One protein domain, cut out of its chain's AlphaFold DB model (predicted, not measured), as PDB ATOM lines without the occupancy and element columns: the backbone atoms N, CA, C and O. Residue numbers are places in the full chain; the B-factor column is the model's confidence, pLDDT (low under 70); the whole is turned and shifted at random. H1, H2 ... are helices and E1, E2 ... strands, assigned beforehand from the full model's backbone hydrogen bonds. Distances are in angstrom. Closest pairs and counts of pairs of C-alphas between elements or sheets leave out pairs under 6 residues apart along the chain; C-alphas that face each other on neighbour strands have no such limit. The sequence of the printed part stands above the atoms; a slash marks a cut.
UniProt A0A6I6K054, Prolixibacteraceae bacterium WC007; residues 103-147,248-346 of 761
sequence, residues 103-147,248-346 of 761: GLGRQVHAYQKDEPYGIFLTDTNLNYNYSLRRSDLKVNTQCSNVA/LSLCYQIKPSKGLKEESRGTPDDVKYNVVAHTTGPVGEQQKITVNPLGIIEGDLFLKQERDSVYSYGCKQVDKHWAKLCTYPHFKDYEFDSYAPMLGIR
ATOM      1  N   GLY A 103      47.067  -0.974  49.373       91.75
ATOM      2  CA  GLY A 103      48.434  -1.339  49.043       91.75
ATOM      3  C   GLY A 103      49.042  -0.369  48.044       91.75
ATOM      4  O   GLY A 103      48.451   0.654  47.688       91.75
ATOM      5  N   LEU A 104      50.250  -0.688  47.605       90.31
ATOM      6  CA  LEU A 104      50.991   0.130  46.661       90.31
ATOM      7  C   LEU A 104      50.917  -0.455  45.260       90.31
ATOM      8  O   LEU A 104      51.268  -1.613  45.052       90.31
ATOM      9  N   GLY A 105      50.484   0.341  44.290       87.06
ATOM     10  CA  GLY A 105      50.452  -0.082  42.903       87.06
ATOM     11  C   GLY A 105      51.863  -0.237  42.342       87.06
ATOM     12  O   GLY A 105      52.746   0.600  42.544       87.06
ATOM     13  N   ARG A 106      52.083  -1.332  41.626       84.12
ATOM     14  CA  ARG A 106      53.249  -1.566  40.779       84.12
ATOM     15  C   ARG A 106      52.792  -1.591  39.340       84.12
ATOM     16  O   ARG A 106      51.927  -2.391  38.982       84.12
ATOM     17  N   GLN A 107      53.386  -0.736  38.519       84.38
ATOM     18  CA  GLN A 107      53.118  -0.765  37.092       84.38
ATOM     19  C   GLN A 107      53.669  -2.065  36.498       84.38
ATOM     20  O   GLN A 107      54.878  -2.290  36.501       84.38
ATOM     21  N   VAL A 108      52.780  -2.919  35.999       86.81
ATOM     22  CA  VAL A 108      53.130  -4.174  35.310       86.81
ATOM     23  C   VAL A 108      52.918  -4.085  33.805       86.81
ATOM     24  O   VAL A 108      53.453  -4.896  33.057       86.81
ATOM     25  N   HIS A 109      52.160  -3.085  33.358       85.25
ATOM     26  CA  HIS A 109      51.977  -2.769  31.951       85.25
ATOM     27  C   HIS A 109      51.984  -1.248  31.782       85.25
ATOM     28  O   HIS A 109      51.235  -0.539  32.463       85.25
ATOM     29  N   ALA A 110      52.862  -0.750  30.916       83.50
ATOM     30  CA  ALA A 110      52.966   0.664  30.580       83.50
ATOM     31  C   ALA A 110      52.216   0.962  29.281       83.50
ATOM     32  O   ALA A 110      52.106   0.091  28.427       83.50
ATOM     33  N   TYR A 111      51.759   2.205  29.134       82.25
ATOM     34  CA  TYR A 111      51.079   2.673  27.931       82.25
ATOM     35  C   TYR A 111      51.925   2.422  26.677       82.25
ATOM     36  O   TYR A 111      53.075   2.862  26.603       82.25
ATOM     37  N   GLN A 112      51.335   1.771  25.677       82.00
ATOM     38  CA  GLN A 112      51.921   1.594  24.350       82.00
ATOM     39  C   GLN A 112      51.044   2.247  23.280       82.00
ATOM     40  O   GLN A 112      49.885   2.579  23.516       82.00
ATOM     41  N   LYS A 113      51.601   2.429  22.078       78.75
ATOM     42  CA  LYS A 113      50.896   3.075  20.960       78.75
ATOM     43  C   LYS A 113      49.590   2.357  20.602       78.75
ATOM     44  O   LYS A 113      48.578   3.016  20.391       78.75
ATOM     45  N   ASP A 114      49.630   1.029  20.564       80.69
ATOM     46  CA  ASP A 114      48.478   0.196  20.201       80.69
ATOM     47  C   ASP A 114      47.681  -0.264  21.435       80.69
ATOM     48  O   ASP A 114      46.524  -0.674  21.317       80.69
ATOM     49  N   GLU A 115      48.270  -0.114  22.626       83.06
ATOM     50  CA  GLU A 115      47.718  -0.479  23.934       83.06
ATOM     51  C   GLU A 115      47.748   0.738  24.873       83.06
ATOM     52  O   GLU A 115      48.601   0.838  25.758       83.06
ATOM     53  N   PRO A 116      46.843   1.714  24.677       84.31
ATOM     54  CA  PRO A 116      46.827   2.966  25.430       84.31
ATOM     55  C   PRO A 116      46.320   2.793  26.876       84.31
ATOM     56  O   PRO A 116      45.628   3.650  27.403       84.31
ATOM     57  N   TYR A 117      46.685   1.725  27.581       87.56
ATOM     58  CA  TYR A 117      46.310   1.502  28.976       87.56
ATOM     59  C   TYR A 117      47.527   1.198  29.854       87.56
ATOM     60  O   TYR A 117      48.553   0.713  29.392       87.56
ATOM     61  N   GLY A 118      47.410   1.499  31.146       87.62
ATOM     62  CA  GLY A 118      48.383   1.157  32.176       87.62
ATOM     63  C   GLY A 118      47.767   0.240  33.227       87.62
ATOM     64  O   GLY A 118      46.639   0.473  33.675       87.62
ATOM     65  N   ILE A 119      48.511  -0.788  33.645       87.69
ATOM     66  CA  ILE A 119      48.089  -1.718  34.702       87.69
ATOM     67  C   ILE A 119      48.967  -1.554  35.927       87.69
ATOM     68  O   ILE A 119      50.169  -1.816  35.868       87.69
ATOM     69  N   PHE A 120      48.343  -1.154  37.035       89.88
ATOM     70  CA  PHE A 120      48.974  -1.031  38.340       89.88
ATOM     71  C   PHE A 120      48.387  -2.074  39.283       89.88
ATOM     72  O   PHE A 120      47.246  -1.936  39.729       89.88
ATOM     73  N   LEU A 121      49.179  -3.109  39.574       89.75
ATOM     74  CA  LEU A 121      48.803  -4.178  40.493       89.75
ATOM     75  C   LEU A 121      49.190  -3.826  41.926       89.75
ATOM     76  O   LEU A 121      50.314  -3.405  42.185       89.75
ATOM     77  N   THR A 122      48.257  -4.001  42.851       91.31
ATOM     78  CA  THR A 122      48.422  -3.623  44.255       91.31
ATOM     79  C   THR A 122      49.279  -4.651  44.991       91.31
ATOM     80  O   THR A 122      48.932  -5.826  45.048       91.31
ATOM     81  N   ASP A 123      50.384  -4.201  45.584       89.25
ATOM     82  CA  ASP A 123      51.189  -4.962  46.537       89.25
ATOM     83  C   ASP A 123      50.886  -4.487  47.964       89.25
ATOM     84  O   ASP A 123      51.178  -3.350  48.346       89.25
ATOM     85  N   THR A 124      50.287  -5.374  48.753       89.00
ATOM     86  CA  THR A 124      49.890  -5.133  50.145       89.00
ATOM     87  C   THR A 124      51.042  -5.303  51.140       89.00
ATOM     88  O   THR A 124      50.904  -4.923  52.299       89.00
ATOM     89  N   ASN A 125      52.193  -5.829  50.706       84.56
ATOM     90  CA  ASN A 125      53.366  -6.037  51.563       84.56
ATOM     91  C   ASN A 125      54.256  -4.791  51.672       84.56
ATOM     92  O   ASN A 125      55.162  -4.740  52.506       84.56
ATOM     93  N   LEU A 126      54.042  -3.790  50.816       81.12
ATOM     94  CA  LEU A 126      54.812  -2.553  50.839       81.12
ATOM     95  C   LEU A 126      54.243  -1.560  51.854       81.12
ATOM     96  O   LEU A 126      53.034  -1.386  51.988       81.12
ATOM     97  N   ASN A 127      55.138  -0.857  52.545       83.25
ATOM     98  CA  ASN A 127      54.755   0.187  53.493       83.25
ATOM     99  C   ASN A 127      54.572   1.554  52.811       83.25
ATOM    100  O   ASN A 127      55.101   1.808  51.730       83.25
ATOM    101  N   TYR A 128      53.881   2.472  53.494       84.69
ATOM    102  CA  TYR A 128      53.565   3.814  52.995       84.69
ATOM    103  C   TYR A 128      54.779   4.607  52.475       84.69
ATOM    104  O   TYR A 128      54.636   5.383  51.529       84.69
ATOM    105  N   ASN A 129      55.976   4.408  53.044       82.50
ATOM    106  CA  ASN A 129      57.160   5.209  52.712       82.50
ATOM    107  C   ASN A 129      57.609   5.037  51.255       82.50
ATOM    108  O   ASN A 129      58.192   5.956  50.685       82.50
ATOM    109  N   TYR A 130      57.290   3.904  50.627       81.12
ATOM    110  CA  TYR A 130      57.554   3.681  49.203       81.12
ATOM    111  C   TYR A 130      56.684   4.555  48.284       81.12
ATOM    112  O   TYR A 130      57.014   4.723  47.115       81.12
ATOM    113  N   SER A 131      55.614   5.164  48.806       83.31
ATOM    114  CA  SER A 131      54.777   6.118  48.065       83.31
ATOM    115  C   SER A 131      55.212   7.583  48.214       83.31
ATOM    116  O   SER A 131      54.638   8.457  47.566       83.31
ATOM    117  N   LEU A 132      56.221   7.866  49.052       78.75
ATOM    118  CA  LEU A 132      56.689   9.226  49.360       78.75
ATOM    119  C   LEU A 132      57.634   9.820  48.310       78.75
ATOM    120  O   LEU A 132      58.109  10.943  48.470       78.75
ATOM    121  N   ARG A 133      57.965   9.058  47.267       65.88
ATOM    122  CA  ARG A 133      58.876   9.495  46.212       65.88
ATOM    123  C   ARG A 133      58.201   9.351  44.864       65.88
ATOM    124  O   ARG A 133      57.829   8.253  44.459       65.88
ATOM    125  N   ARG A 134      58.108  10.467  44.158       64.38
ATOM    126  CA  ARG A 134      57.998  10.486  42.705       64.38
ATOM    127  C   ARG A 134      59.425  10.288  42.184       64.38
ATOM    128  O   ARG A 134      60.327  10.980  42.646       64.38
ATOM    129  N   SER A 135      59.661   9.257  41.377       44.34
ATOM    130  CA  SER A 135      61.008   8.803  41.004       44.34
ATOM    131  C   SER A 135      61.921   9.945  40.537       44.34
ATOM    132  O   SER A 135      61.525  10.776  39.720       44.34
ATOM    133  N   ASP A 136      63.174   9.956  41.010       42.94
ATOM    134  CA  ASP A 136      64.242  10.667  40.307       42.94
ATOM    135  C   ASP A 136      64.272  10.086  38.891       42.94
ATOM    136  O   ASP A 136      64.508   8.888  38.718       42.94
ATOM    137  N   LEU A 137      64.017  10.911  37.875       46.12
ATOM    138  CA  LEU A 137      63.842  10.532  36.460       46.12
ATOM    139  C   LEU A 137      65.110   9.951  35.788       46.12
ATOM    140  O   LEU A 137      65.294  10.050  34.577       46.12
ATOM    141  N   LYS A 138      66.016   9.359  36.570       36.94
ATOM    142  CA  LYS A 138      67.230   8.660  36.143       36.94
ATOM    143  C   LYS A 138      67.390   7.262  36.750       36.94
ATOM    144  O   LYS A 138      68.273   6.537  36.304       36.94
ATOM    145  N   VAL A 139      66.575   6.856  37.731       35.28
ATOM    146  CA  VAL A 139      66.700   5.537  38.377       35.28
ATOM    147  C   VAL A 139      65.365   4.804  38.347       35.28
ATOM    148  O   VAL A 139      64.341   5.329  38.774       35.28
ATOM    149  N   ASN A 140      65.407   3.563  37.864       38.62
ATOM    150  CA  ASN A 140      64.308   2.606  37.764       38.62
ATOM    151  C   ASN A 140      63.791   2.174  39.158       38.62
ATOM    152  O   ASN A 140      63.922   1.021  39.562       38.62
ATOM    153  N   THR A 141      63.254   3.118  39.930       46.34
ATOM    154  CA  THR A 141      62.493   2.868  41.159       46.34
ATOM    155  C   THR A 141      61.026   3.129  40.839       46.34
ATOM    156  O   THR A 141      60.653   4.231  40.446       46.34
ATOM    157  N   GLN A 142      60.217   2.071  40.893       52.94
ATOM    158  CA  GLN A 142      58.812   2.078  40.484       52.94
ATOM    159  C   GLN A 142      58.018   3.116  41.297       52.94
ATOM    160  O   GLN A 142      58.025   3.078  42.525       52.94
ATOM    161  N   CYS A 143      57.332   4.037  40.611       56.41
ATOM    162  CA  CYS A 143      56.336   4.913  41.224       56.41
ATOM    163  C   CYS A 143      55.199   4.061  41.792       56.41
ATOM    164  O   CYS A 143      54.542   3.339  41.042       56.41
ATOM    165  N   SER A 144      54.956   4.175  43.096       74.62
ATOM    166  CA  SER A 144      53.921   3.408  43.781       74.62
ATOM    167  C   SER A 144      52.798   4.301  44.291       74.62
ATOM    168  O   SER A 144      52.865   4.870  45.384       74.62
ATOM    169  N   ASN A 145      51.749   4.423  43.479       88.00
ATOM    170  CA  ASN A 145      50.479   4.998  43.905       88.00
ATOM    171  C   ASN A 145      49.867   4.167  45.045       88.00
ATOM    172  O   ASN A 145      50.116   2.972  45.162       88.00
ATOM    173  N   VAL A 146      49.065   4.793  45.904       92.62
ATOM    174  CA  VAL A 146      48.373   4.102  47.001       92.62
ATOM    175  C   VAL A 146      46.971   3.755  46.531       92.62
ATOM    176  O   VAL A 146      46.149   4.654  46.397       92.62
ATOM    177  N   ALA A 147      46.704   2.479  46.283       94.88
ATOM    178  CA  ALA A 147      45.383   1.963  45.945       94.88
ATOM    179  C   ALA A 147      44.628   1.587  47.221       94.88
ATOM    180  O   ALA A 147      45.222   0.965  48.100       94.88
ATOM    181  N   LEU A 248      36.261  15.837  32.049       91.25
ATOM    182  CA  LEU A 248      35.715  15.045  33.149       91.25
ATOM    183  C   LEU A 248      35.990  13.559  32.919       91.25
ATOM    184  O   LEU A 248      36.081  13.074  31.788       91.25
ATOM    185  N   SER A 249      36.095  12.818  34.016       91.12
ATOM    186  CA  SER A 249      36.128  11.353  33.989       91.12
ATOM    187  C   SER A 249      34.896  10.783  34.665       91.12
ATOM    188  O   SER A 249      34.354  11.385  35.590       91.12
ATOM    189  N   LEU A 250      34.488   9.601  34.222       94.94
ATOM    190  CA  LEU A 250      33.636   8.718  34.996       94.94
ATOM    191  C   LEU A 250      34.418   7.419  35.176       94.94
ATOM    192  O   LEU A 250      34.526   6.625  34.244       94.94
ATOM    193  N   CYS A 251      35.047   7.261  36.339       96.19
ATOM    194  CA  CYS A 251      35.714   6.012  36.677       96.19
ATOM    195  C   CYS A 251      34.680   4.889  36.819       96.19
ATOM    196  O   CYS A 251      33.500   5.129  37.083       96.19
ATOM    197  N   TYR A 252      35.135   3.655  36.671       96.06
ATOM    198  CA  TYR A 252      34.316   2.463  36.862       96.06
ATOM    199  C   TYR A 252      35.177   1.334  37.422       96.06
ATOM    200  O   TYR A 252      36.405   1.405  37.391       96.06
ATOM    201  N   GLN A 253      34.541   0.313  37.977       96.06
ATOM    202  CA  GLN A 253      35.213  -0.851  38.534       96.06
ATOM    203  C   GLN A 253      34.965  -2.084  37.676       96.06
ATOM    204  O   GLN A 253      33.892  -2.264  37.097       96.06
ATOM    205  N   ILE A 254      35.980  -2.937  37.634       94.19
ATOM    206  CA  ILE A 254      35.959  -4.260  37.022       94.19
ATOM    207  C   ILE A 254      36.431  -5.283  38.055       94.19
ATOM    208  O   ILE A 254      37.140  -4.940  39.006       94.19
ATOM    209  N   LYS A 255      36.057  -6.545  37.873       92.88
ATOM    210  CA  LYS A 255      36.449  -7.648  38.762       92.88
ATOM    211  C   LYS A 255      36.793  -8.904  37.963       92.88
ATOM    212  O   LYS A 255      36.367  -8.999  36.811       92.88
ATOM    213  N   PRO A 256      37.553  -9.854  38.533       91.19
ATOM    214  CA  PRO A 256      37.818 -11.129  37.876       91.19
ATOM    215  C   PRO A 256      36.514 -11.852  37.515       91.19
ATOM    216  O   PRO A 256      35.625 -11.990  38.359       91.19
ATOM    217  N   SER A 257      36.399 -12.317  36.271       86.00
ATOM    218  CA  SER A 257      35.211 -13.024  35.793       86.00
ATOM    219  C   SER A 257      35.225 -14.494  36.223       86.00
ATOM    220  O   SER A 257      36.268 -15.148  36.231       86.00
ATOM    221  N   LYS A 258      34.050 -15.042  36.557       79.38
ATOM    222  CA  LYS A 258      33.877 -16.458  36.948       79.38
ATOM    223  C   LYS A 258      33.475 -17.382  35.787       79.38
ATOM    224  O   LYS A 258      33.088 -18.522  36.029       79.38
ATOM    225  N   GLY A 259      33.559 -16.912  34.538       68.00
ATOM    226  CA  GLY A 259      33.382 -17.732  33.329       68.00
ATOM    227  C   GLY A 259      32.124 -17.448  32.497       68.00
ATOM    228  O   GLY A 259      32.096 -17.820  31.328       68.00
ATOM    229  N   LEU A 260      31.122 -16.745  33.036       56.34
ATOM    230  CA  LEU A 260      30.000 -16.197  32.260       56.34
ATOM    231  C   LEU A 260      30.170 -14.681  32.175       56.34
ATOM    232  O   LEU A 260      29.960 -13.986  33.163       56.34
ATOM    233  N   LYS A 261      30.570 -14.174  31.007       62.41
ATOM    234  CA  LYS A 261      30.624 -12.731  30.755       62.41
ATOM    235  C   LYS A 261      29.265 -12.249  30.266       62.41
ATOM    236  O   LYS A 261      28.663 -12.905  29.419       62.41
ATOM    237  N   GLU A 262      28.810 -11.105  30.770       60.72
ATOM    238  CA  GLU A 262      27.691 -10.382  30.161       60.72
ATOM    239  C   GLU A 262      27.978 -10.078  28.679       60.72
ATOM    240  O   GLU A 262      29.137  -9.961  28.262       60.72
ATOM    241  N   GLU A 263      26.913  -9.932  27.883       59.81
ATOM    242  CA  GLU A 263      27.011  -9.398  26.525       59.81
ATOM    243  C   GLU A 263      27.716  -8.029  26.514       59.81
ATOM    244  O   GLU A 263      27.712  -7.279  27.493       59.81
ATOM    245  N   SER A 264      28.340  -7.702  25.380       63.62
ATOM    246  CA  SER A 264      29.053  -6.438  25.188       63.62
ATOM    247  C   SER A 264      28.167  -5.235  25.531       63.62
ATOM    248  O   SER A 264      27.158  -4.998  24.872       63.62
ATOM    249  N   ARG A 265      28.570  -4.432  26.525       73.31
ATOM    250  CA  ARG A 265      27.811  -3.257  27.005       73.31
ATOM    251  C   ARG A 265      27.784  -2.085  26.007       73.31
ATOM    252  O   ARG A 265      27.058  -1.120  26.211       73.31
ATOM    253  N   GLY A 266      28.548  -2.165  24.916       71.81
ATOM    254  CA  GLY A 266      28.613  -1.154  23.857       71.81
ATOM    255  C   GLY A 266      29.317  -1.663  22.597       71.81
ATOM    256  O   GLY A 266      29.717  -2.824  22.526       71.81
ATOM    257  N   THR A 267      29.480  -0.802  21.592       69.62
ATOM    258  CA  THR A 267      30.236  -1.100  20.364       69.62
ATOM    259  C   THR A 267      31.624  -0.436  20.405       69.62
ATOM    260  O   THR A 267      31.716   0.740  20.770       69.62
ATOM    261  N   PRO A 268      32.718  -1.142  20.042       67.25
ATOM    262  CA  PRO A 268      34.083  -0.592  20.095       67.25
ATOM    263  C   PRO A 268      34.363   0.593  19.152       67.25
ATOM    264  O   PRO A 268      35.322   1.329  19.384       67.25
ATOM    265  N   ASP A 269      33.557   0.778  18.102       60.78
ATOM    266  CA  ASP A 269      33.915   1.592  16.926       60.78
ATOM    267  C   ASP A 269      33.632   3.106  17.051       60.78
ATOM    268  O   ASP A 269      33.881   3.856  16.112       60.78
ATOM    269  N   ASP A 270      33.196   3.590  18.222       58.84
ATOM    270  CA  ASP A 270      32.749   4.984  18.419       58.84
ATOM    271  C   ASP A 270      33.469   5.761  19.550       58.84
ATOM    272  O   ASP A 270      32.943   6.768  20.048       58.84
ATOM    273  N   VAL A 271      34.636   5.323  20.033       62.16
ATOM    274  CA  VAL A 271      35.343   6.079  21.087       62.16
ATOM    275  C   VAL A 271      35.957   7.346  20.474       62.16
ATOM    276  O   VAL A 271      36.982   7.293  19.803       62.16
ATOM    277  N   LYS A 272      35.328   8.508  20.707       54.12
ATOM    278  CA  LYS A 272      35.785   9.821  20.195       54.12
ATOM    279  C   LYS A 272      37.153  10.272  20.729       54.12
ATOM    280  O   LYS A 272      37.747  11.183  20.158       54.12
ATOM    281  N   TYR A 273      37.619   9.686  21.827       53.81
ATOM    282  CA  TYR A 273      38.841  10.066  22.535       53.81
ATOM    283  C   TYR A 273      39.848   8.909  22.511       53.81
ATOM    284  O   TYR A 273      39.450   7.750  22.411       53.81
ATOM    285  N   ASN A 274      41.151   9.201  22.618       60.12
ATOM    286  CA  ASN A 274      42.161   8.157  22.829       60.12
ATOM    287  C   ASN A 274      41.718   7.262  23.999       60.12
ATOM    288  O   ASN A 274      41.288   7.778  25.029       60.12
ATOM    289  N   VAL A 275      41.803   5.938  23.833       65.31
ATOM    290  CA  VAL A 275      41.332   4.925  24.802       65.31
ATOM    291  C   VAL A 275      42.315   4.842  25.975       65.31
ATOM    292  O   VAL A 275      42.917   3.806  26.230       65.31
ATOM    293  N   VAL A 276      42.568   5.970  26.639       79.62
ATOM    294  CA  VAL A 276      43.542   6.040  27.718       79.62
ATOM    295  C   VAL A 276      42.918   5.472  28.983       79.62
ATOM    296  O   VAL A 276      41.936   6.018  29.472       79.62
ATOM    297  N   ALA A 277      43.490   4.408  29.542       86.50
ATOM    298  CA  ALA A 277      42.984   3.809  30.773       86.50
ATOM    299  C   ALA A 277      44.081   3.632  31.824       86.50
ATOM    300  O   ALA A 277      44.985   2.818  31.657       86.50
ATOM    301  N   HIS A 278      43.957   4.330  32.952       89.94
ATOM    302  CA  HIS A 278      44.757   4.056  34.141       89.94
ATOM    303  C   HIS A 278      43.988   3.070  35.019       89.94
ATOM    304  O   HIS A 278      42.932   3.409  35.554       89.94
ATOM    305  N   THR A 279      44.503   1.850  35.168       92.19
ATOM    306  CA  THR A 279      43.885   0.831  36.024       92.19
ATOM    307  C   THR A 279      44.663   0.650  37.323       92.19
ATOM    308  O   THR A 279      45.892   0.620  37.319       92.19
ATOM    309  N   THR A 280      43.965   0.577  38.453       91.56
ATOM    310  CA  THR A 280      44.573   0.435  39.783       91.56
ATOM    311  C   THR A 280      43.764  -0.536  40.638       91.56
ATOM    312  O   THR A 280      42.551  -0.393  40.779       91.56
ATOM    313  N   GLY A 281      44.437  -1.533  41.208       91.81
ATOM    314  CA  GLY A 281      43.843  -2.601  42.016       91.81
ATOM    315  C   GLY A 281      44.679  -3.876  41.886       91.81
ATOM    316  O   GLY A 281      45.828  -3.771  41.486       91.81
ATOM    317  N   PRO A 282      44.182  -5.072  42.208       94.06
ATOM    318  CA  PRO A 282      42.933  -5.316  42.904       94.06
ATOM    319  C   PRO A 282      42.979  -4.814  44.354       94.06
ATOM    320  O   PRO A 282      44.010  -4.898  45.016       94.06
ATOM    321  N   VAL A 283      41.851  -4.312  44.855       92.81
ATOM    322  CA  VAL A 283      41.647  -3.960  46.271       92.81
ATOM    323  C   VAL A 283      40.325  -4.535  46.786       92.81
ATOM    324  O   VAL A 283      39.413  -4.840  46.010       92.81
ATOM    325  N   GLY A 284      40.235  -4.691  48.103       92.50
ATOM    326  CA  GLY A 284      39.081  -5.234  48.812       92.50
ATOM    327  C   GLY A 284      38.890  -6.742  48.625       92.50
ATOM    328  O   GLY A 284      39.603  -7.416  47.876       92.50
ATOM    329  N   GLU A 285      37.890  -7.294  49.309       88.12
ATOM    330  CA  GLU A 285      37.566  -8.731  49.259       88.12
ATOM    331  C   GLU A 285      37.160  -9.197  47.856       88.12
ATOM    332  O   GLU A 285      37.468 -10.312  47.448       88.12
ATOM    333  N   GLN A 286      36.506  -8.319  47.092       87.62
ATOM    334  CA  GLN A 286      36.056  -8.605  45.727       87.62
ATOM    335  C   GLN A 286      37.162  -8.431  44.675       87.62
ATOM    336  O   GLN A 286      36.894  -8.618  43.490       87.62
ATOM    337  N   GLN A 287      38.387  -8.086  45.099       91.06
ATOM    338  CA  GLN A 287      39.559  -7.935  44.235       91.06
ATOM    339  C   GLN A 287      39.283  -7.019  43.031       91.06
ATOM    340  O   GLN A 287      39.617  -7.336  41.887       91.06
ATOM    341  N   LYS A 288      38.632  -5.879  43.284       94.31
ATOM    342  CA  LYS A 288      38.207  -4.960  42.224       94.31
ATOM    343  C   LYS A 288      39.368  -4.127  41.720       94.31
ATOM    344  O   LYS A 288      40.163  -3.614  42.508       94.31
ATOM    345  N   ILE A 289      39.404  -3.918  40.412       94.94
ATOM    346  CA  ILE A 289      40.278  -2.950  39.756       94.94
ATOM    347  C   ILE A 289      39.436  -1.744  39.373       94.94
ATOM    348  O   ILE A 289      38.376  -1.871  38.765       94.94
ATOM    349  N   THR A 290      39.917  -0.560  39.720       96.00
ATOM    350  CA  THR A 290      39.317   0.694  39.275       96.00
ATOM    351  C   THR A 290      39.973   1.140  37.981       96.00
ATOM    352  O   THR A 290      41.197   1.137  37.871       96.00
ATOM    353  N   VAL A 291      39.157   1.531  37.009       95.19
ATOM    354  CA  VAL A 291      39.577   2.040  35.709       95.19
ATOM    355  C   VAL A 291      39.233   3.523  35.624       95.19
ATOM    356  O   VAL A 291      38.062   3.908  35.650       95.19
ATOM    357  N   ASN A 292      40.260   4.360  35.501       94.19
ATOM    358  CA  ASN A 292      40.133   5.786  35.238       94.19
ATOM    359  C   ASN A 292      40.428   6.058  33.753       94.19
ATOM    360  O   ASN A 292      41.578   5.922  33.334       94.19
ATOM    361  N   PRO A 293      39.428   6.473  32.954       90.56
ATOM    362  CA  PRO A 293      39.602   6.712  31.522       90.56
ATOM    363  C   PRO A 293      40.243   8.082  31.183       90.56
ATOM    364  O   PRO A 293      40.179   8.533  30.047       90.56
ATOM    365  N   LEU A 294      40.783   8.796  32.185       81.38
ATOM    366  CA  LEU A 294      41.551  10.056  32.129       81.38
ATOM    367  C   LEU A 294      40.904  11.297  31.470       81.38
ATOM    368  O   LEU A 294      41.330  12.412  31.753       81.38
ATOM    369  N   GLY A 295      39.783  11.166  30.763       84.88
ATOM    370  CA  GLY A 295      39.002  12.289  30.240       84.88
ATOM    371  C   GLY A 295      38.139  11.867  29.056       84.88
ATOM    372  O   GLY A 295      38.624  11.815  27.934       84.88
ATOM    373  N   ILE A 296      36.859  11.578  29.297       85.00
ATOM    374  CA  ILE A 296      35.922  11.059  28.273       85.00
ATOM    375  C   ILE A 296      34.705  11.966  28.053       85.00
ATOM    376  O   ILE A 296      33.810  11.649  27.270       85.00
ATOM    377  N   ILE A 297      34.651  13.096  28.758       88.94
ATOM    378  CA  ILE A 297      33.566  14.079  28.704       88.94
ATOM    379  C   ILE A 297      34.197  15.476  28.683       88.94
ATOM    380  O   ILE A 297      35.176  15.725  29.389       88.94
ATOM    381  N   GLU A 298      33.634  16.396  27.896       88.94
ATOM    382  CA  GLU A 298      34.090  17.792  27.851       88.94
ATOM    383  C   GLU A 298      34.006  18.452  29.240       88.94
ATOM    384  O   GLU A 298      33.034  18.268  29.976       88.94
ATOM    385  N   GLY A 299      35.051  19.199  29.608       88.12
ATOM    386  CA  GLY A 299      35.253  19.702  30.968       88.12
ATOM    387  C   GLY A 299      34.189  20.680  31.453       88.12
ATOM    388  O   GLY A 299      33.869  20.694  32.636       88.12
ATOM    389  N   ASP A 300      33.600  21.468  30.557       89.44
ATOM    390  CA  ASP A 300      32.607  22.492  30.895       89.44
ATOM    391  C   ASP A 300      31.154  22.017  30.743       89.44
ATOM    392  O   ASP A 300      30.216  22.757  31.046       89.44
ATOM    393  N   LEU A 301      30.941  20.759  30.336       90.06
ATOM    394  CA  LEU A 301      29.606  20.242  30.043       90.06
ATOM    395  C   LEU A 301      28.694  20.267  31.276       90.06
ATOM    396  O   LEU A 301      27.511  20.583  31.163       90.06
ATOM    397  N   PHE A 302      29.253  20.014  32.465       88.50
ATOM    398  CA  PHE A 302      28.518  20.050  33.737       88.50
ATOM    399  C   PHE A 302      28.086  21.459  34.173       88.50
ATOM    400  O   PHE A 302      27.307  21.584  35.116       88.50
ATOM    401  N   LEU A 303      28.608  22.507  33.527       88.56
ATOM    402  CA  LEU A 303      28.164  23.890  33.714       88.56
ATOM    403  C   LEU A 303      27.077  24.286  32.706       88.56
ATOM    404  O   LEU A 303      26.340  25.234  32.954       88.56
ATOM    405  N   LYS A 304      26.983  23.574  31.577       89.50
ATOM    406  CA  LYS A 304      26.066  23.877  30.465       89.50
ATOM    407  C   LYS A 304      24.798  23.024  30.464       89.50
ATOM    408  O   LYS A 304      23.843  23.368  29.776       89.50
ATOM    409  N   GLN A 305      24.807  21.888  31.158       92.31
ATOM    410  CA  GLN A 305      23.724  20.905  31.145       92.31
ATOM    411  C   GLN A 305      23.422  20.380  32.546       92.31
ATOM    412  O   GLN A 305      24.270  20.408  33.439       92.31
ATOM    413  N   GLU A 306      22.214  19.839  32.707       92.06
ATOM    414  CA  GLU A 306      21.788  19.161  33.929       92.06
ATOM    415  C   GLU A 306      22.725  18.005  34.290       92.06
ATOM    416  O   GLU A 306      23.107  17.193  33.438       92.06
ATOM    417  N   ARG A 307      23.070  17.900  35.577       88.62
ATOM    418  CA  ARG A 307      24.068  16.933  36.066       88.62
ATOM    419  C   ARG A 307      23.731  15.490  35.700       88.62
ATOM    420  O   ARG A 307      24.627  14.761  35.277       88.62
ATOM    421  N   ASP A 308      22.464  15.102  35.806       92.88
ATOM    422  CA  ASP A 308      22.006  13.740  35.503       92.88
ATOM    423  C   ASP A 308      22.138  13.408  34.011       92.88
ATOM    424  O   ASP A 308      22.441  12.270  33.640       92.88
ATOM    425  N   SER A 309      21.982  14.415  33.145       94.88
ATOM    426  CA  SER A 309      22.196  14.269  31.705       94.88
ATOM    427  C   SER A 309      23.673  14.036  31.390       94.88
ATOM    428  O   SER A 309      24.019  13.086  30.683       94.88
ATOM    429  N   VAL A 310      24.564  14.834  31.995       94.69
ATOM    430  CA  VAL A 310      26.021  14.686  31.840       94.69
ATOM    431  C   VAL A 310      26.505  13.344  32.392       94.69
ATOM    432  O   VAL A 310      27.337  12.686  31.765       94.69
ATOM    433  N   TYR A 311      25.963  12.899  33.527       95.56
ATOM    434  CA  TYR A 311      26.261  11.586  34.100       95.56
ATOM    435  C   TYR A 311      25.809  10.449  33.175       95.56
ATOM    436  O   TYR A 311      26.611   9.579  32.834       95.56
ATOM    437  N   SER A 312      24.567  10.503  32.680       95.00
ATOM    438  CA  SER A 312      24.023   9.515  31.736       95.00
ATOM    439  C   SER A 312      24.832   9.448  30.439       95.00
ATOM    440  O   SER A 312      25.054   8.369  29.888       95.00
ATOM    441  N   TYR A 313      25.299  10.596  29.943       92.88
ATOM    442  CA  TYR A 313      26.229  10.654  28.819       92.88
ATOM    443  C   TYR A 313      27.560   9.971  29.155       92.88
ATOM    444  O   TYR A 313      28.046   9.165  28.362       92.88
ATOM    445  N   GLY A 314      28.113  10.233  30.341       92.75
ATOM    446  CA  GLY A 314      29.318   9.582  30.850       92.75
ATOM    447  C   GLY A 314      29.219   8.059  30.900       92.75
ATOM    448  O   GLY A 314      30.136   7.392  30.428       92.75
ATOM    449  N   CYS A 315      28.104   7.499  31.382       93.75
ATOM    450  CA  CYS A 315      27.877   6.047  31.393       93.75
ATOM    451  C   CYS A 315      27.976   5.445  29.986       93.75
ATOM    452  O   CYS A 315      28.707   4.480  29.785       93.75
ATOM    453  N   LYS A 316      27.354   6.085  28.985       91.00
ATOM    454  CA  LYS A 316      27.450   5.648  27.581       91.00
ATOM    455  C   LYS A 316      28.887   5.687  27.052       91.00
ATOM    456  O   LYS A 316      29.268   4.835  26.255       91.00
ATOM    457  N   GLN A 317      29.686   6.675  27.467       89.69
ATOM    458  CA  GLN A 317      31.105   6.735  27.098       89.69
ATOM    459  C   GLN A 317      31.918   5.632  27.788       89.69
ATOM    460  O   GLN A 317      32.776   5.025  27.151       89.69
ATOM    461  N   VAL A 318      31.626   5.332  29.060       91.88
ATOM    462  CA  VAL A 318      32.242   4.218  29.794       91.88
ATOM    463  C   VAL A 318      31.925   2.880  29.134       91.88
ATOM    464  O   VAL A 318      32.837   2.081  28.964       91.88
ATOM    465  N   ASP A 319      30.685   2.646  28.703       90.69
ATOM    466  CA  ASP A 319      30.298   1.393  28.042       90.69
ATOM    467  C   ASP A 319      31.078   1.159  26.742       90.69
ATOM    468  O   ASP A 319      31.600   0.067  26.508       90.69
ATOM    469  N   LYS A 320      31.234   2.208  25.924       88.12
ATOM    470  CA  LYS A 320      32.069   2.177  24.712       88.12
ATOM    471  C   LYS A 320      33.541   1.940  25.042       88.12
ATOM    472  O   LYS A 320      34.205   1.123  24.406       88.12
ATOM    473  N   HIS A 321      34.049   2.640  26.053       90.00
ATOM    474  CA  HIS A 321      35.429   2.510  26.502       90.00
ATOM    475  C   HIS A 321      35.725   1.100  27.041       90.00
ATOM    476  O   HIS A 321      36.741   0.509  26.686       90.00
ATOM    477  N   TRP A 322      34.822   0.519  27.835       89.94
ATOM    478  CA  TRP A 322      34.943  -0.848  28.336       89.94
ATOM    479  C   TRP A 322      34.883  -1.878  27.205       89.94
ATOM    480  O   TRP A 322      35.762  -2.734  27.124       89.94
ATOM    481  N   ALA A 323      33.930  -1.747  26.274       88.06
ATOM    482  CA  ALA A 323      33.845  -2.613  25.095       88.06
ATOM    483  C   ALA A 323      35.154  -2.605  24.288       88.06
ATOM    484  O   ALA A 323      35.615  -3.651  23.829       88.06
ATOM    485  N   LYS A 324      35.799  -1.436  24.171       86.62
ATOM    486  CA  LYS A 324      37.113  -1.312  23.542       86.62
ATOM    487  C   LYS A 324      38.225  -1.966  24.367       86.62
ATOM    488  O   LYS A 324      39.033  -2.686  23.784       86.62
ATOM    489  N   LEU A 325      38.258  -1.787  25.692       87.88
ATOM    490  CA  LEU A 325      39.250  -2.453  26.547       87.88
ATOM    491  C   LEU A 325      39.163  -3.981  26.468       87.88
ATOM    492  O   LEU A 325      40.197  -4.638  26.397       87.88
ATOM    493  N   CYS A 326      37.958  -4.552  26.380       87.50
ATOM    494  CA  CYS A 326      37.752  -5.996  26.222       87.50
ATOM    495  C   CYS A 326      38.360  -6.586  24.938       87.50
ATOM    496  O   CYS A 326      38.528  -7.804  24.855       87.50
ATOM    497  N   THR A 327      38.699  -5.758  23.942       86.19
ATOM    498  CA  THR A 327      39.410  -6.218  22.736       86.19
ATOM    499  C   THR A 327      40.880  -6.545  23.013       86.19
ATOM    500  O   THR A 327      41.480  -7.330  22.276       86.19
ATOM    501  N   TYR A 328      41.450  -6.014  24.100       86.62
ATOM    502  CA  TYR A 328      42.833  -6.265  24.488       86.62
ATOM    503  C   TYR A 328      42.966  -7.533  25.349       86.62
ATOM    504  O   TYR A 328      42.124  -7.786  26.217       86.62
ATOM    505  N   PRO A 329      44.038  -8.332  25.168       87.50
ATOM    506  CA  PRO A 329      44.222  -9.595  25.886       87.50
ATOM    507  C   PRO A 329      44.147  -9.475  27.412       87.50
ATOM    508  O   PRO A 329      43.547 -10.335  28.051       87.50
ATOM    509  N   HIS A 330      44.689  -8.397  27.986       88.38
ATOM    510  CA  HIS A 330      44.766  -8.192  29.435       88.38
ATOM    511  C   HIS A 330      43.404  -8.051  30.138       88.38
ATOM    512  O   HIS A 330      43.312  -8.299  31.338       88.38
ATOM    513  N   PHE A 331      42.342  -7.694  29.411       88.94
ATOM    514  CA  PHE A 331      40.998  -7.520  29.975       88.94
ATOM    515  C   PHE A 331      40.082  -8.723  29.725       88.94
ATOM    516  O   PHE A 331      38.913  -8.699  30.106       88.94
ATOM    517  N   LYS A 332      40.595  -9.801  29.112       85.25
ATOM    518  CA  LYS A 332      39.802 -11.003  28.835       85.25
ATOM    519  C   LYS A 332      39.357 -11.732  30.100       85.25
ATOM    520  O   LYS A 332      38.343 -12.406  30.035       85.25
ATOM    521  N   ASP A 333      40.024 -11.582  31.231       87.31
ATOM    522  CA  ASP A 333      39.638 -12.302  32.453       87.31
ATOM    523  C   ASP A 333      38.833 -11.435  33.432       87.31
ATOM    524  O   ASP A 333      38.614 -11.823  34.577       87.31
ATOM    525  N   TYR A 334      38.358 -10.268  32.981       90.69
ATOM    526  CA  TYR A 334      37.604  -9.317  33.793       90.69
ATOM    527  C   TYR A 334      36.186  -9.092  33.259       90.69
ATOM    528  O   TYR A 334      35.920  -9.206  32.062       90.69
ATOM    529  N   GLU A 335      35.281  -8.729  34.162       91.62
ATOM    530  CA  GLU A 335      33.920  -8.282  33.867       91.62
ATOM    531  C   GLU A 335      33.644  -6.914  34.497       91.62
ATOM    532  O   GLU A 335      34.260  -6.534  35.498       91.62
ATOM    533  N   PHE A 336      32.717  -6.172  33.891       93.00
ATOM    534  CA  PHE A 336      32.258  -4.895  34.424       93.00
ATOM    535  C   PHE A 336      31.548  -5.110  35.764       93.00
ATOM    536  O   PHE A 336      30.747  -6.032  35.902       93.00
ATOM    537  N   ASP A 337      31.815  -4.248  36.743       93.00
ATOM    538  CA  ASP A 337      31.156  -4.305  38.047       93.00
ATOM    539  C   ASP A 337      30.225  -3.110  38.273       93.00
ATOM    540  O   ASP A 337      29.024  -3.291  38.476       93.00
ATOM    541  N   SER A 338      30.752  -1.883  38.244       95.00
ATOM    542  CA  SER A 338      29.964  -0.690  38.573       95.00
ATOM    543  C   SER A 338      30.549   0.606  38.012       95.00
ATOM    544  O   SER A 338      31.764   0.762  37.906       95.00
ATOM    545  N   TYR A 339      29.682   1.574  37.697       96.31
ATOM    546  CA  TYR A 339      30.094   2.966  37.472       96.31
ATOM    547  C   TYR A 339      30.377   3.644  38.817       96.31
ATOM    548  O   TYR A 339      29.751   3.312  39.827       96.31
ATOM    549  N   ALA A 340      31.268   4.635  38.834       96.69
ATOM    550  CA  ALA A 340      31.387   5.513  39.990       96.69
ATOM    551  C   ALA A 340      30.063   6.272  40.231       96.69
ATOM    552  O   ALA A 340      29.460   6.754  39.267       96.69
ATOM    553  N   PRO A 341      29.613   6.442  41.488       95.31
ATOM    554  CA  PRO A 341      28.396   7.200  41.807       95.31
ATOM    555  C   PRO A 341      28.407   8.674  41.369       95.31
ATOM    556  O   PRO A 341      27.354   9.292  41.241       95.31
ATOM    557  N   MET A 342      29.586   9.264  41.161       93.81
ATOM    558  CA  MET A 342      29.771  10.677  40.831       93.81
ATOM    559  C   MET A 342      30.807  10.863  39.716       93.81
ATOM    560  O   MET A 342      31.783  10.123  39.614       93.81
ATOM    561  N   LEU A 343      30.643  11.924  38.921       94.25
ATOM    562  CA  LEU A 343      31.662  12.382  37.972       94.25
ATOM    563  C   LEU A 343      32.951  12.819  38.691       94.25
ATOM    564  O   LEU A 343      32.932  13.581  39.662       94.25
ATOM    565  N   GLY A 344      34.091  12.410  38.144       92.81
ATOM    566  CA  GLY A 344      35.414  12.912  38.492       92.81
ATOM    567  C   GLY A 344      35.655  14.284  37.865       92.81
ATOM    568  O   GLY A 344      36.250  14.380  36.787       92.81
ATOM    569  N   ILE A 345      35.178  15.334  38.538       92.06
ATOM    570  CA  ILE A 345      35.420  16.736  38.166       92.06
ATOM    571  C   ILE A 345      36.839  17.132  38.587       92.06
ATOM    572  O   ILE A 345      37.154  17.151  39.780       92.06
ATOM    573  N   ARG A 346      37.678  17.464  37.601       90.06
ATOM    574  CA  ARG A 346      39.082  17.870  37.799       90.06
ATOM    575  C   ARG A 346      39.239  19.358  38.093       90.06
ATOM    576  O   ARG A 346      40.164  19.751  38.794       90.06
TER     577      ARG A 346
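AT A GLANCE: This is residues 103 to 147 and 248 to 346 of the 761 residues of a protein of Prolixibacteraceae bacterium WC007 (UniProt A0A6I6K054). A single, strongly twisted sheet of six strands has one long helix, H3, packed slantwise over one face near its E3 and E6 end. The short helix H1 lies at the opposite end of the sheet, beside E1, and the short helix H2 lies beyond the far end of H3, off the sheet. The printed part has 144 residues, with three named helices and six named strands in the order E1 E2 H1 E3 E4 E5 H2 H3 E6; the mixed sheet runs E1 E2 E4 E5 E3 E6. The class is mixed, helices and strands, with under half of the residues in named elements. The whole is compact, with a radius of gyration of the C-alphas of 16.1 A and spans of 43 by 40 by 32 A.

HOW THE PARTS SIT: Edge strand E1, residues 103 to 109, and E2, residues 117 to 123, form an antiparallel hairpin; N 106 and O 121 are 2.8 A apart. H1, residues 128 to 131, only grazes the sheet. Residues 146 to 147 pair antiparallel with residues 103 to 104 of E1. E4, residues 277 to 283, is parallel to E2, with N 118 and O 277 at 2.8 A. E5, residues 288 to 292, forms an antiparallel hairpin with E4, with N 290 and O 280 at 2.8 A. E3, residues 252 to 256, is antiparallel to E5, with N 291 and O 252 at 2.8 A. Edge strand E6, residues 334 to 339, is antiparallel to E3, with N 253 and O 338 at 2.8 A. H3, residues 307 to 325, is on the sheet at a height of 9.3 A, two layers, a helix on one face of a sheet. It lies over E3, only just not over E5: 4 of its C-alphas fall on E3 and 2 on E5. It runs slantwise to the strands, only just, at 33 degrees to E3 on the local plane. Its closest C-alpha pair with E6 is Cys 315 and Tyr 339, 7.2 A. H2, residues 301 to 304, is close to but not clearly touching H3; the closest C-alphas, of Phe 302 and Val 310, are 6.2 A apart. E5, H2, H3 and E6 make a split strand-helix-strand unit, two strands running the same way with E3 between them; its crossover is right-handed. Every O i to N i+4 pair of H3 is within hydrogen-bond range; H1 and H2 are too short for such a pair, and each has its one O i to N i+3 pair within range.

IN THESE COORDINATES: E1 begins at C-alpha 103, (48.434, -1.339, 49.043), and is 17.5 A long; E2 is 19.3 A and E4 17.4 A. H3 runs 26.4 A from C-alpha 307 at (24.068, 16.933, 36.066). E6 ends at C-alpha 339, (30.094, 2.966, 37.472).

THE WHOLE: The C-alphas farthest apart, of Val 139 and Glu 306, are 47.1 A apart. Residues 148 to 247 are not printed, and C-alphas 147 and 248 are 20.7 A apart across the cut. The link from E3 to E4 is long. The mean pLDDT of the printed part is 83.0; residues 133 to 143, 259 to 264 and 267 to 275 are under 70.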